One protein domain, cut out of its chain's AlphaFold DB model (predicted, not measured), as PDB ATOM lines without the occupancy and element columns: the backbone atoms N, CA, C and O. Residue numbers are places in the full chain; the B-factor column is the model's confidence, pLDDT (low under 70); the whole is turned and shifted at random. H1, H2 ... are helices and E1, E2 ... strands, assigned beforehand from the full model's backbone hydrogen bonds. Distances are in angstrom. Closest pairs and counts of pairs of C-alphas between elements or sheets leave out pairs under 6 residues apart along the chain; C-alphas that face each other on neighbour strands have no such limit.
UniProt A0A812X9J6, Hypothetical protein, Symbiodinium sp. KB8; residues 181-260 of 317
ATOM      1  N   LYS A 181      18.202  15.717  50.197       83.00
ATOM      2  CA  LYS A 181      17.241  15.536  51.285       83.00
ATOM      3  C   LYS A 181      16.212  16.665  51.251       83.00
ATOM      4  O   LYS A 181      16.577  17.837  51.302       83.00
ATOM      5  N   ILE A 182      14.928  16.313  51.285       81.56
ATOM      6  CA  ILE A 182      13.862  17.307  51.412       81.56
ATOM      7  C   ILE A 182      13.757  17.716  52.875       81.56
ATOM      8  O   ILE A 182      13.326  16.938  53.732       81.56
ATOM      9  N   VAL A 183      14.153  18.951  53.169       71.62
ATOM     10  CA  VAL A 183      13.806  19.607  54.428       71.62
ATOM     11  C   VAL A 183      12.416  20.191  54.224       71.62
ATOM     12  O   VAL A 183      12.241  21.106  53.420       71.62
ATOM     13  N   ALA A 184      11.409  19.617  54.886       58.41
ATOM     14  CA  ALA A 184      10.063  20.170  54.833       58.41
ATOM     15  C   ALA A 184      10.134  21.656  55.235       58.41
ATOM     16  O   ALA A 184      10.753  21.962  56.257       58.41
ATOM     17  N   PRO A 185       9.570  22.584  54.443       54.84
ATOM     18  CA  PRO A 185       9.594  23.993  54.796       54.84
ATOM     19  C   PRO A 185       8.769  24.178  56.072       54.84
ATOM     20  O   PRO A 185       7.541  24.052  56.042       54.84
ATOM     21  N   ASN A 186       9.461  24.427  57.185       44.44
ATOM     22  CA  ASN A 186       8.851  24.856  58.435       44.44
ATOM     23  C   ASN A 186       8.231  26.237  58.203       44.44
ATOM     24  O   ASN A 186       8.945  27.165  57.824       44.44
ATOM     25  N   GLY A 187       6.925  26.366  58.428       48.97
ATOM     26  CA  GLY A 187       6.246  27.658  58.476       48.97
ATOM     27  C   GLY A 187       4.980  27.746  57.628       48.97
ATOM     28  O   GLY A 187       4.975  27.416  56.434       48.97
ATOM     29  N   ASP A 188       3.934  28.260  58.272       48.59
ATOM     30  CA  ASP A 188       2.727  28.842  57.684       48.59
ATOM     31  C   ASP A 188       3.038  30.256  57.167       48.59
ATOM     32  O   ASP A 188       2.491  31.250  57.630       48.59
ATOM     33  N   SER A 189       4.005  30.379  56.253       50.06
ATOM     34  CA  SER A 189       4.187  31.638  55.529       50.06
ATOM     35  C   SER A 189       3.173  31.676  54.387       50.06
ATOM     36  O   SER A 189       3.291  30.875  53.453       50.06
ATOM     37  N   ASP A 190       2.221  32.606  54.451       51.25
ATOM     38  CA  ASP A 190       1.150  32.811  53.461       51.25
ATOM     39  C   ASP A 190       1.653  33.096  52.025       51.25
ATOM     40  O   ASP A 190       0.897  32.969  51.066       51.25
ATOM     41  N   ASP A 191       2.954  33.350  51.840       48.53
ATOM     42  CA  ASP A 191       3.611  33.571  50.538       48.53
ATOM     43  C   ASP A 191       4.193  32.294  49.886       48.53
ATOM     44  O   ASP A 191       5.190  32.313  49.153       48.53
ATOM     45  N   ALA A 192       3.601  31.126  50.143       50.44
ATOM     46  CA  ALA A 192       4.065  29.875  49.551       50.44
ATOM     47  C   ALA A 192       3.594  29.727  48.091       50.44
ATOM     48  O   ALA A 192       2.444  29.387  47.811       50.44
ATOM     49  N   SER A 193       4.517  29.906  47.139       65.75
ATOM     50  CA  SER A 193       4.300  29.598  45.720       65.75
ATOM     51  C   SER A 193       3.678  28.202  45.519       65.75
ATOM     52  O   SER A 193       4.017  27.244  46.220       65.75
ATOM     53  N   ALA A 194       2.787  28.054  44.527       64.81
ATOM     54  CA  ALA A 194       2.028  26.820  44.266       64.81
ATOM     55  C   ALA A 194       2.889  25.534  44.187       64.81
ATOM     56  O   ALA A 194       2.399  24.443  44.480       64.81
ATOM     57  N   GLY A 195       4.176  25.651  43.833       68.31
ATOM     58  CA  GLY A 195       5.132  24.539  43.837       68.31
ATOM     59  C   GLY A 195       5.475  24.010  45.236       68.31
ATOM     60  O   GLY A 195       5.486  22.799  45.441       68.31
ATOM     61  N   ARG A 196       5.676  24.886  46.234       74.88
ATOM     62  CA  ARG A 196       5.996  24.466  47.615       74.88
ATOM     63  C   ARG A 196       4.840  23.713  48.267       74.88
ATOM     64  O   ARG A 196       5.073  22.720  48.954       74.88
ATOM     65  N   LYS A 197       3.601  24.148  48.008       78.69
ATOM     66  CA  LYS A 197       2.390  23.463  48.481       78.69
ATOM     67  C   LYS A 197       2.310  22.032  47.939       78.69
ATOM     68  O   LYS A 197       2.135  21.100  48.716       78.69
ATOM     69  N   ARG A 198       2.540  21.844  46.634       77.69
ATOM     70  CA  ARG A 198       2.521  20.512  46.003       77.69
ATOM     71  C   ARG A 198       3.611  19.578  46.519       77.69
ATOM     72  O   ARG A 198       3.354  18.396  46.721       77.69
ATOM     73  N   ILE A 199       4.819  20.091  46.760       81.75
ATOM     74  CA  ILE A 199       5.907  19.293  47.348       81.75
ATOM     75  C   ILE A 199       5.524  18.822  48.757       81.75
ATOM     76  O   ILE A 199       5.740  17.658  49.084       81.75
ATOM     77  N   ARG A 200       4.917  19.692  49.575       83.56
ATOM     78  CA  ARG A 200       4.430  19.334  50.916       83.56
ATOM     79  C   ARG A 200       3.365  18.234  50.851       83.56
ATOM     80  O   ARG A 200       3.537  17.208  51.496       83.56
ATOM     81  N   GLU A 201       2.348  18.395  50.000       85.44
ATOM     82  CA  GLU A 201       1.300  17.384  49.770       85.44
ATOM     83  C   GLU A 201       1.886  16.027  49.343       85.44
ATOM     84  O   GLU A 201       1.503  14.978  49.860       85.44
ATOM     85  N   ALA A 202       2.863  16.039  48.432       86.81
ATOM     86  CA  ALA A 202       3.544  14.839  47.965       86.81
ATOM     87  C   ALA A 202       4.355  14.146  49.078       86.81
ATOM     88  O   ALA A 202       4.321  12.920  49.194       86.81
ATOM     89  N   VAL A 203       5.052  14.918  49.919       86.81
ATOM     90  CA  VAL A 203       5.786  14.403  51.086       86.81
ATOM     91  C   VAL A 203       4.836  13.833  52.136       86.81
ATOM     92  O   VAL A 203       5.121  12.777  52.697       86.81
ATOM     93  N   ASP A 204       3.713  14.493  52.408       85.75
ATOM     94  CA  ASP A 204       2.749  14.025  53.405       85.75
ATOM     95  C   ASP A 204       2.052  12.740  52.947       85.75
ATOM     96  O   ASP A 204       1.945  11.792  53.726       85.75
ATOM     97  N   MET A 205       1.707  12.644  51.660       86.94
ATOM     98  CA  MET A 205       1.204  11.409  51.056       86.94
ATOM     99  C   MET A 205       2.242  10.275  51.128       86.94
ATOM    100  O   MET A 205       1.898   9.141  51.451       86.94
ATOM    101  N   LEU A 206       3.527  10.568  50.899       85.31
ATOM    102  CA  LEU A 206       4.597   9.583  51.079       85.31
ATOM    103  C   LEU A 206       4.742   9.132  52.538       85.31
ATOM    104  O   LEU A 206       4.921   7.944  52.777       85.31
ATOM    105  N   LYS A 207       4.660  10.044  53.516       81.62
ATOM    106  CA  LYS A 207       4.784   9.715  54.949       81.62
ATOM    107  C   LYS A 207       3.680   8.783  55.440       81.62
ATOM    108  O   LYS A 207       3.964   7.934  56.280       81.62
ATOM    109  N   GLN A 208       2.456   8.930  54.924       77.75
ATOM    110  CA  GLN A 208       1.337   8.042  55.256       77.75
ATOM    111  C   GLN A 208       1.636   6.581  54.870       77.75
ATOM    112  O   GLN A 208       1.305   5.668  55.624       77.75
ATOM    113  N   GLU A 209       2.351   6.359  53.762       73.25
ATOM    114  CA  GLU A 209       2.728   5.021  53.273       73.25
ATOM    115  C   GLU A 209       4.144   4.561  53.685       73.25
ATOM    116  O   GLU A 209       4.478   3.378  53.573       73.25
ATOM    117  N   ALA A 210       4.992   5.467  54.190       60.84
ATOM    118  CA  ALA A 210       6.402   5.230  54.539       60.84
ATOM    119  C   ALA A 210       6.624   4.404  55.824       60.84
ATOM    120  O   ALA A 210       7.723   4.388  56.379       60.84
ATOM    121  N   THR A 211       5.603   3.692  56.298       58.03
ATOM    122  CA  THR A 211       5.634   2.869  57.519       58.03
ATOM    123  C   THR A 211       6.372   1.531  57.346       58.03
ATOM    124  O   THR A 211       6.401   0.722  58.270       58.03
ATOM    125  N   LYS A 212       6.971   1.272  56.174       57.31
ATOM    126  CA  LYS A 212       7.587  -0.012  55.783       57.31
ATOM    127  C   LYS A 212       8.972   0.218  55.165       57.31
ATOM    128  O   LYS A 212       9.196   1.259  54.555       57.31
ATOM    129  N   ASP A 213       9.869  -0.771  55.222       63.09
ATOM    130  CA  ASP A 213      11.227  -0.744  54.620       63.09
ATOM    131  C   ASP A 213      11.261  -0.632  53.074       63.09
ATOM    132  O   ASP A 213      12.302  -0.784  52.434       63.09
ATOM    133  N   SER A 214      10.118  -0.356  52.446       68.38
ATOM    134  CA  SER A 214       9.959  -0.218  51.001       68.38
ATOM    135  C   SER A 214      10.139   1.231  50.551       68.38
ATOM    136  O   SER A 214       9.694   2.162  51.220       68.38
ATOM    137  N   SER A 215      10.753   1.414  49.381       77.19
ATOM    138  CA  SER A 215      10.826   2.724  48.734       77.19
ATOM    139  C   SER A 215       9.503   3.054  48.044       77.19
ATOM    140  O   SER A 215       8.981   2.246  47.274       77.19
ATOM    141  N   TRP A 216       8.987   4.256  48.289       83.12
ATOM    142  CA  TRP A 216       7.819   4.804  47.596       83.12
ATOM    143  C   TRP A 216       8.195   6.064  46.836       83.12
ATOM    144  O   TRP A 216       9.069   6.813  47.269       83.12
ATOM    145  N   TYR A 217       7.508   6.315  45.729       83.62
ATOM    146  CA  TYR A 217       7.792   7.425  44.833       83.62
ATOM    147  C   TYR A 217       6.533   8.209  44.487       83.62
ATOM    148  O   TYR A 217       5.438   7.652  44.398       83.62
ATOM    149  N   VAL A 218       6.711   9.501  44.227       84.44
ATOM    150  CA  VAL A 218       5.666  10.408  43.745       84.44
ATOM    151  C   VAL A 218       6.271  11.460  42.821       84.44
ATOM    152  O   VAL A 218       7.392  11.921  43.030       84.44
ATOM    153  N   ASN A 219       5.519  11.873  41.803       82.81
ATOM    154  CA  ASN A 219       5.847  13.042  40.992       82.81
ATOM    155  C   ASN A 219       5.058  14.262  41.494       82.81
ATOM    156  O   ASN A 219       3.861  14.365  41.224       82.81
ATOM    157  N   ALA A 220       5.725  15.193  42.182       79.06
ATOM    158  CA  ALA A 220       5.094  16.375  42.780       79.06
ATOM    159  C   ALA A 220       4.547  17.377  41.738       79.06
ATOM    160  O   ALA A 220       3.720  18.232  42.055       79.06
ATOM    161  N   ARG A 221       4.961  17.256  40.468       75.75
ATOM    162  CA  ARG A 221       4.485  18.092  39.353       75.75
ATOM    163  C   ARG A 221       3.309  17.488  38.591       75.75
ATOM    164  O   ARG A 221       2.728  18.176  37.751       75.75
ATOM    165  N   ALA A 222       2.941  16.235  38.861       75.06
ATOM    166  CA  ALA A 222       1.818  15.591  38.190       75.06
ATOM    167  C   ALA A 222       0.499  16.341  38.454       75.06
ATOM    168  O   ALA A 222       0.289  16.892  39.534       75.06
ATOM    169  N   LYS A 223      -0.415  16.345  37.469       74.75
ATOM    170  CA  LYS A 223      -1.766  16.930  37.627       74.75
ATOM    171  C   LYS A 223      -2.536  16.288  38.783       74.75
ATOM    172  O   LYS A 223      -3.317  16.958  39.445       74.75
ATOM    173  N   GLN A 224      -2.300  14.996  39.000       79.62
ATOM    174  CA  GLN A 224      -2.819  14.218  40.111       79.62
ATOM    175  C   GLN A 224      -1.651  13.462  40.740       79.62
ATOM    176  O   GLN A 224      -0.936  12.739  40.039       79.62
ATOM    177  N   LEU A 225      -1.458  13.638  42.044       80.31
ATOM    178  CA  LEU A 225      -0.439  12.914  42.789       80.31
ATOM    179  C   LEU A 225      -0.831  11.433  42.885       80.31
ATOM    180  O   LEU A 225      -1.979  11.101  43.177       80.31
ATOM    181  N   LYS A 226       0.122  10.543  42.601       82.06
ATOM    182  CA  LYS A 226      -0.042   9.090  42.699       82.06
ATOM    183  C   LYS A 226       1.216   8.492  43.302       82.06
ATOM    184  O   LYS A 226       2.320   8.843  42.883       82.06
ATOM    185  N   LEU A 227       1.030   7.598  44.268       80.94
ATOM    186  CA  LEU A 227       2.114   6.816  44.837       80.94
ATOM    187  C   LEU A 227       2.436   5.627  43.942       80.94
ATOM    188  O   LEU A 227       1.548   4.996  43.371       80.94
ATOM    189  N   SER A 228       3.720   5.320  43.852       77.12
ATOM    190  CA  SER A 228       4.226   4.179  43.106       77.12
ATOM    191  C   SER A 228       5.318   3.489  43.908       77.12
ATOM    192  O   SER A 228       6.142   4.148  44.542       77.12
ATOM    193  N   ARG A 229       5.345   2.156  43.860       74.75
ATOM    194  CA  ARG A 229       6.488   1.360  44.341       74.75
ATOM    195  C   ARG A 229       7.631   1.311  43.334       74.75
ATOM    196  O   ARG A 229       8.742   0.927  43.674       74.75
ATOM    197  N   HIS A 230       7.352   1.717  42.103       70.44
ATOM    198  CA  HIS A 230       8.337   1.828  41.048       70.44
ATOM    199  C   HIS A 230       8.764   3.290  40.887       70.44
ATOM    200  O   HIS A 230       7.909   4.186  40.874       70.44
ATOM    201  N   PRO A 231      10.063   3.542  40.737       67.44
ATOM    202  CA  PRO A 231      10.578   4.883  40.547       67.44
ATOM    203  C   PRO A 231      10.110   5.471  39.210       67.44
ATOM    204  O   PRO A 231      10.185   4.792  38.192       67.44
ATOM    205  N   PRO A 232       9.650   6.731  39.170       67.19
ATOM    206  CA  PRO A 232       9.266   7.382  37.926       67.19
ATOM    207  C   PRO A 232      10.486   7.656  37.036       67.19
ATOM    208  O   PRO A 232      11.584   7.949  37.515       67.19
ATOM    209  N   ARG A 233      10.284   7.631  35.714       66.94
ATOM    210  CA  ARG A 233      11.291   8.120  34.759       66.94
ATOM    211  C   ARG A 233      11.517   9.617  34.951       66.94
ATOM    212  O   ARG A 233      10.536  10.358  35.000       66.94
ATOM    213  N   CYS A 234      12.780  10.047  34.923       69.94
ATOM    214  CA  CYS A 234      13.179  11.455  34.904       69.94
ATOM    215  C   CYS A 234      12.370  12.269  33.883       69.94
ATOM    216  O   CYS A 234      12.202  11.861  32.732       69.94
ATOM    217  N   THR A 235      11.911  13.451  34.286       67.50
ATOM    218  CA  THR A 235      11.297  14.448  33.399       67.50
ATOM    219  C   THR A 235      12.142  15.715  33.408       67.50
ATOM    220  O   THR A 235      12.687  16.057  34.452       67.50
ATOM    221  N   ALA A 236      12.179  16.453  32.298       62.06
ATOM    222  CA  ALA A 236      12.895  17.729  32.183       62.06
ATOM    223  C   ALA A 236      12.558  18.735  33.308       62.06
ATOM    224  O   ALA A 236      13.421  19.446  33.807       62.06
ATOM    225  N   GLN A 237      11.303  18.744  33.766       62.28
ATOM    226  CA  GLN A 237      10.811  19.610  34.848       62.28
ATOM    227  C   GLN A 237      10.954  18.985  36.256       62.28
ATOM    228  O   GLN A 237      10.240  19.381  37.171       62.28
ATOM    229  N   GLY A 238      11.792  17.953  36.397       60.75
ATOM    230  CA  GLY A 238      11.804  16.955  37.472       60.75
ATOM    231  C   GLY A 238      11.582  17.451  38.902       60.75
ATOM    232  O   GLY A 238      12.396  18.179  39.452       60.75
ATOM    233  N   GLU A 239      10.531  16.924  39.534       70.38
ATOM    234  CA  GLU A 239      10.341  16.927  40.991       70.38
ATOM    235  C   GLU A 239       9.768  15.571  41.420       70.38
ATOM    236  O   GLU A 239       8.607  15.443  41.824       70.38
ATOM    237  N   HIS A 240      10.567  14.513  41.259       81.06
ATOM    238  CA  HIS A 240      10.213  13.202  41.796       81.06
ATOM    239  C   HIS A 240      10.799  13.058  43.186       81.06
ATOM    240  O   HIS A 240      11.978  13.332  43.419       81.06
ATOM    241  N   ILE A 241       9.936  12.650  44.103       86.25
ATOM    242  CA  ILE A 241      10.257  12.493  45.507       86.25
ATOM    243  C   ILE A 241      10.203  11.008  45.817       86.25
ATOM    244  O   ILE A 241       9.234  10.330  45.471       86.25
ATOM    245  N   MET A 242      11.247  10.515  46.468       87.00
ATOM    246  CA  MET A 242      11.310   9.176  47.029       87.00
ATOM    247  C   MET A 242      11.196   9.262  48.549       87.00
ATOM    248  O   MET A 242      11.846  10.107  49.167       87.00
ATOM    249  N   SER A 243      10.443   8.351  49.162       83.81
ATOM    250  CA  SER A 243      10.556   8.065  50.588       83.81
ATOM    251  C   SER A 243      11.262   6.739  50.834       83.81
ATOM    252  O   SER A 243      10.948   5.740  50.192       83.81
ATOM    253  N   ARG A 244      12.218   6.742  51.771       76.88
ATOM    254  CA  ARG A 244      12.918   5.548  52.261       76.88
ATOM    255  C   ARG A 244      13.304   5.745  53.727       76.88
ATOM    256  O   ARG A 244      13.811   6.808  54.089       76.88
ATOM    257  N   LYS A 245      13.083   4.724  54.570       74.88
ATOM    258  CA  LYS A 245      13.418   4.739  56.013       74.88
ATOM    259  C   LYS A 245      12.900   6.001  56.734       74.88
ATOM    260  O   LYS A 245      13.638   6.666  57.460       74.88
ATOM    261  N   GLY A 246      11.650   6.389  56.459       73.50
ATOM    262  CA  GLY A 246      10.998   7.556  57.072       73.50
ATOM    263  C   GLY A 246      11.537   8.928  56.641       73.50
ATOM    264  O   GLY A 246      11.161   9.947  57.220       73.50
ATOM    265  N   ARG A 247      12.417   8.995  55.635       80.12
ATOM    266  CA  ARG A 247      12.970  10.247  55.090       80.12
ATOM    267  C   ARG A 247      12.527  10.441  53.645       80.12
ATOM    268  O   ARG A 247      12.248   9.465  52.957       80.12
ATOM    269  N   SER A 248      12.447  11.699  53.209       85.25
ATOM    270  CA  SER A 248      12.072  12.075  51.838       85.25
ATOM    271  C   SER A 248      13.245  12.727  51.111       85.25
ATOM    272  O   SER A 248      13.964  13.544  51.696       85.25
ATOM    273  N   TYR A 249      13.422  12.372  49.844       85.50
ATOM    274  CA  TYR A 249      14.542  12.782  49.003       85.50
ATOM    275  C   TYR A 249      14.049  13.182  47.615       85.50
ATOM    276  O   TYR A 249      13.187  12.504  47.055       85.50
ATOM    277  N   HIS A 250      14.621  14.233  47.037       83.69
ATOM    278  CA  HIS A 250      14.566  14.446  45.597       83.69
ATOM    279  C   HIS A 250      15.474  13.424  44.914       83.69
ATOM    280  O   HIS A 250      16.630  13.259  45.311       83.69
ATOM    281  N   LEU A 251      14.951  12.730  43.899       79.75
ATOM    282  CA  LEU A 251      15.775  11.845  43.079       79.75
ATOM    283  C   LEU A 251      16.795  12.664  42.288       79.75
ATOM    284  O   LEU A 251      16.436  13.624  41.603       79.75
ATOM    285  N   GLY A 252      18.057  12.253  42.387       75.62
ATOM    286  CA  GLY A 252      19.169  12.880  41.699       75.62
ATOM    287  C   GLY A 252      19.473  12.252  40.339       75.62
ATOM    288  O   GLY A 252      18.910  11.238  39.925       75.62
ATOM    289  N   SER A 253      20.404  12.879  39.628       72.38
ATOM    290  CA  SER A 253      20.844  12.460  38.294       72.38
ATOM    291  C   SER A 253      21.467  11.060  38.268       72.38
ATOM    292  O   SER A 253      21.199  10.285  37.350       72.38
ATOM    293  N   HIS A 254      22.274  10.718  39.275       73.62
ATOM    294  CA  HIS A 254      22.865   9.389  39.412       73.62
ATOM    295  C   HIS A 254      21.782   8.316  39.553       73.62
ATOM    296  O   HIS A 254      21.815   7.292  38.871       73.62
ATOM    297  N   GLU A 255      20.777   8.581  40.387       76.25
ATOM    298  CA  GLU A 255      19.673   7.661  40.623       76.25
ATOM    299  C   GLU A 255      18.886   7.417  39.340       76.25
ATOM    300  O   GLU A 255      18.659   6.269  38.981       76.25
ATOM    301  N   TYR A 256      18.542   8.459  38.581       75.38
ATOM    302  CA  TYR A 256      17.846   8.270  37.308       75.38
ATOM    303  C   TYR A 256      18.655   7.487  36.266       75.38
ATOM    304  O   TYR A 256      18.073   6.710  35.511       75.38
ATOM    305  N   LEU A 257      19.979   7.647  36.214       71.69
ATOM    306  CA  LEU A 257      20.824   6.855  35.314       71.69
ATOM    307  C   LEU A 257      20.870   5.381  35.726       71.69
ATOM    308  O   LEU A 257      20.720   4.502  34.876       71.69
ATOM    309  N   ARG A 258      20.988   5.106  37.029       71.62
ATOM    310  CA  ARG A 258      20.908   3.742  37.575       71.62
ATOM    311  C   ARG A 258      19.577   3.083  37.237       71.62
ATOM    312  O   ARG A 258      19.546   1.939  36.802       71.62
ATOM    313  N   LEU A 259      18.491   3.839  37.357       72.00
ATOM    314  CA  LEU A 259      17.147   3.418  36.976       72.00
ATOM    315  C   LEU A 259      17.017   3.085  35.484       72.00
ATOM    316  O   LEU A 259      16.299   2.164  35.112       72.00
ATOM    317  N   LEU A 260      17.754   3.775  34.621       70.00
ATOM    318  CA  LEU A 260      17.836   3.452  33.196       70.00
ATOM    319  C   LEU A 260      18.760   2.250  32.897       70.00
ATOM    320  O   LEU A 260      18.995   1.934  31.730       70.00
TER     321      LEU A 260
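AT A GLANCE: This is residues 181 to 260 of the 317 residues of the protein "Hypothetical protein" of Symbiodinium sp. KB8 (UniProt A0A812X9J6). One helix, H1, covers one face of a small three-stranded sheet, and a short helix, H2, sits off the sheet at the end of the printed part. A long loop, residues 220 to 239, joins E1 to E2, while residues 186 to 194 stick out. The printed part has 80 residues, in the order H1, E1, E2, E3, H2; the sheet E1 - E2 - E3 is antiparallel. The class is mixed, with 36 residues, under half, in named elements. The whole is compact, with a radius of gyration of the C-alphas of 12.4 A and spans of 39 by 30 by 22 A.

IN THESE COORDINATES: Residues 181 to 193 hold no named element. Find C-alpha 194 at (2.028, 26.820, 44.266); from there H1 runs 23.6 A to residue 209. E1 is residues 216 to 219, E2 residues 240 to 244, 13.2 A long, and E3 residues 247 to 250. H2, residues 253 to 259, ends at C-alpha 259, (17.147, 3.418, 36.976).

HOW THE PARTS SIT: E1, E2 and E3 form a meander, each strand the antiparallel neighbour of the one before. In the hairpin E1 and E2, look for N 218 and O 241, 2.9 A apart; in the hairpin E2 and E3, for N 242 and O 249, 2.8 A. H1 is on the sheet at a height of 8.8 A, giving two layers, a helix on one face of a sheet. It lies over E2 and only just over E1, with 3 of its C-alphas there. It runs along the strands, only just, at 29 degrees to E2 on the local plane. The closest C-alphas of H1 and E2 are those of Leu 206 and Ser 243, 6.2 A apart. H2 is not on the sheet and is apart from H1. Each O i to N i+4 pair is within hydrogen-bond range in H2, and 11 of 12 are in H1.

THE WHOLE: The farthest C-alphas, those of Asp 190 and Leu 260, are 39.4 A apart. The printed part has no cut, and its long link joins E1 to E2. Look for pLDDT under 70 in residues 184 to 195, 210 to 214 and 231 to 238.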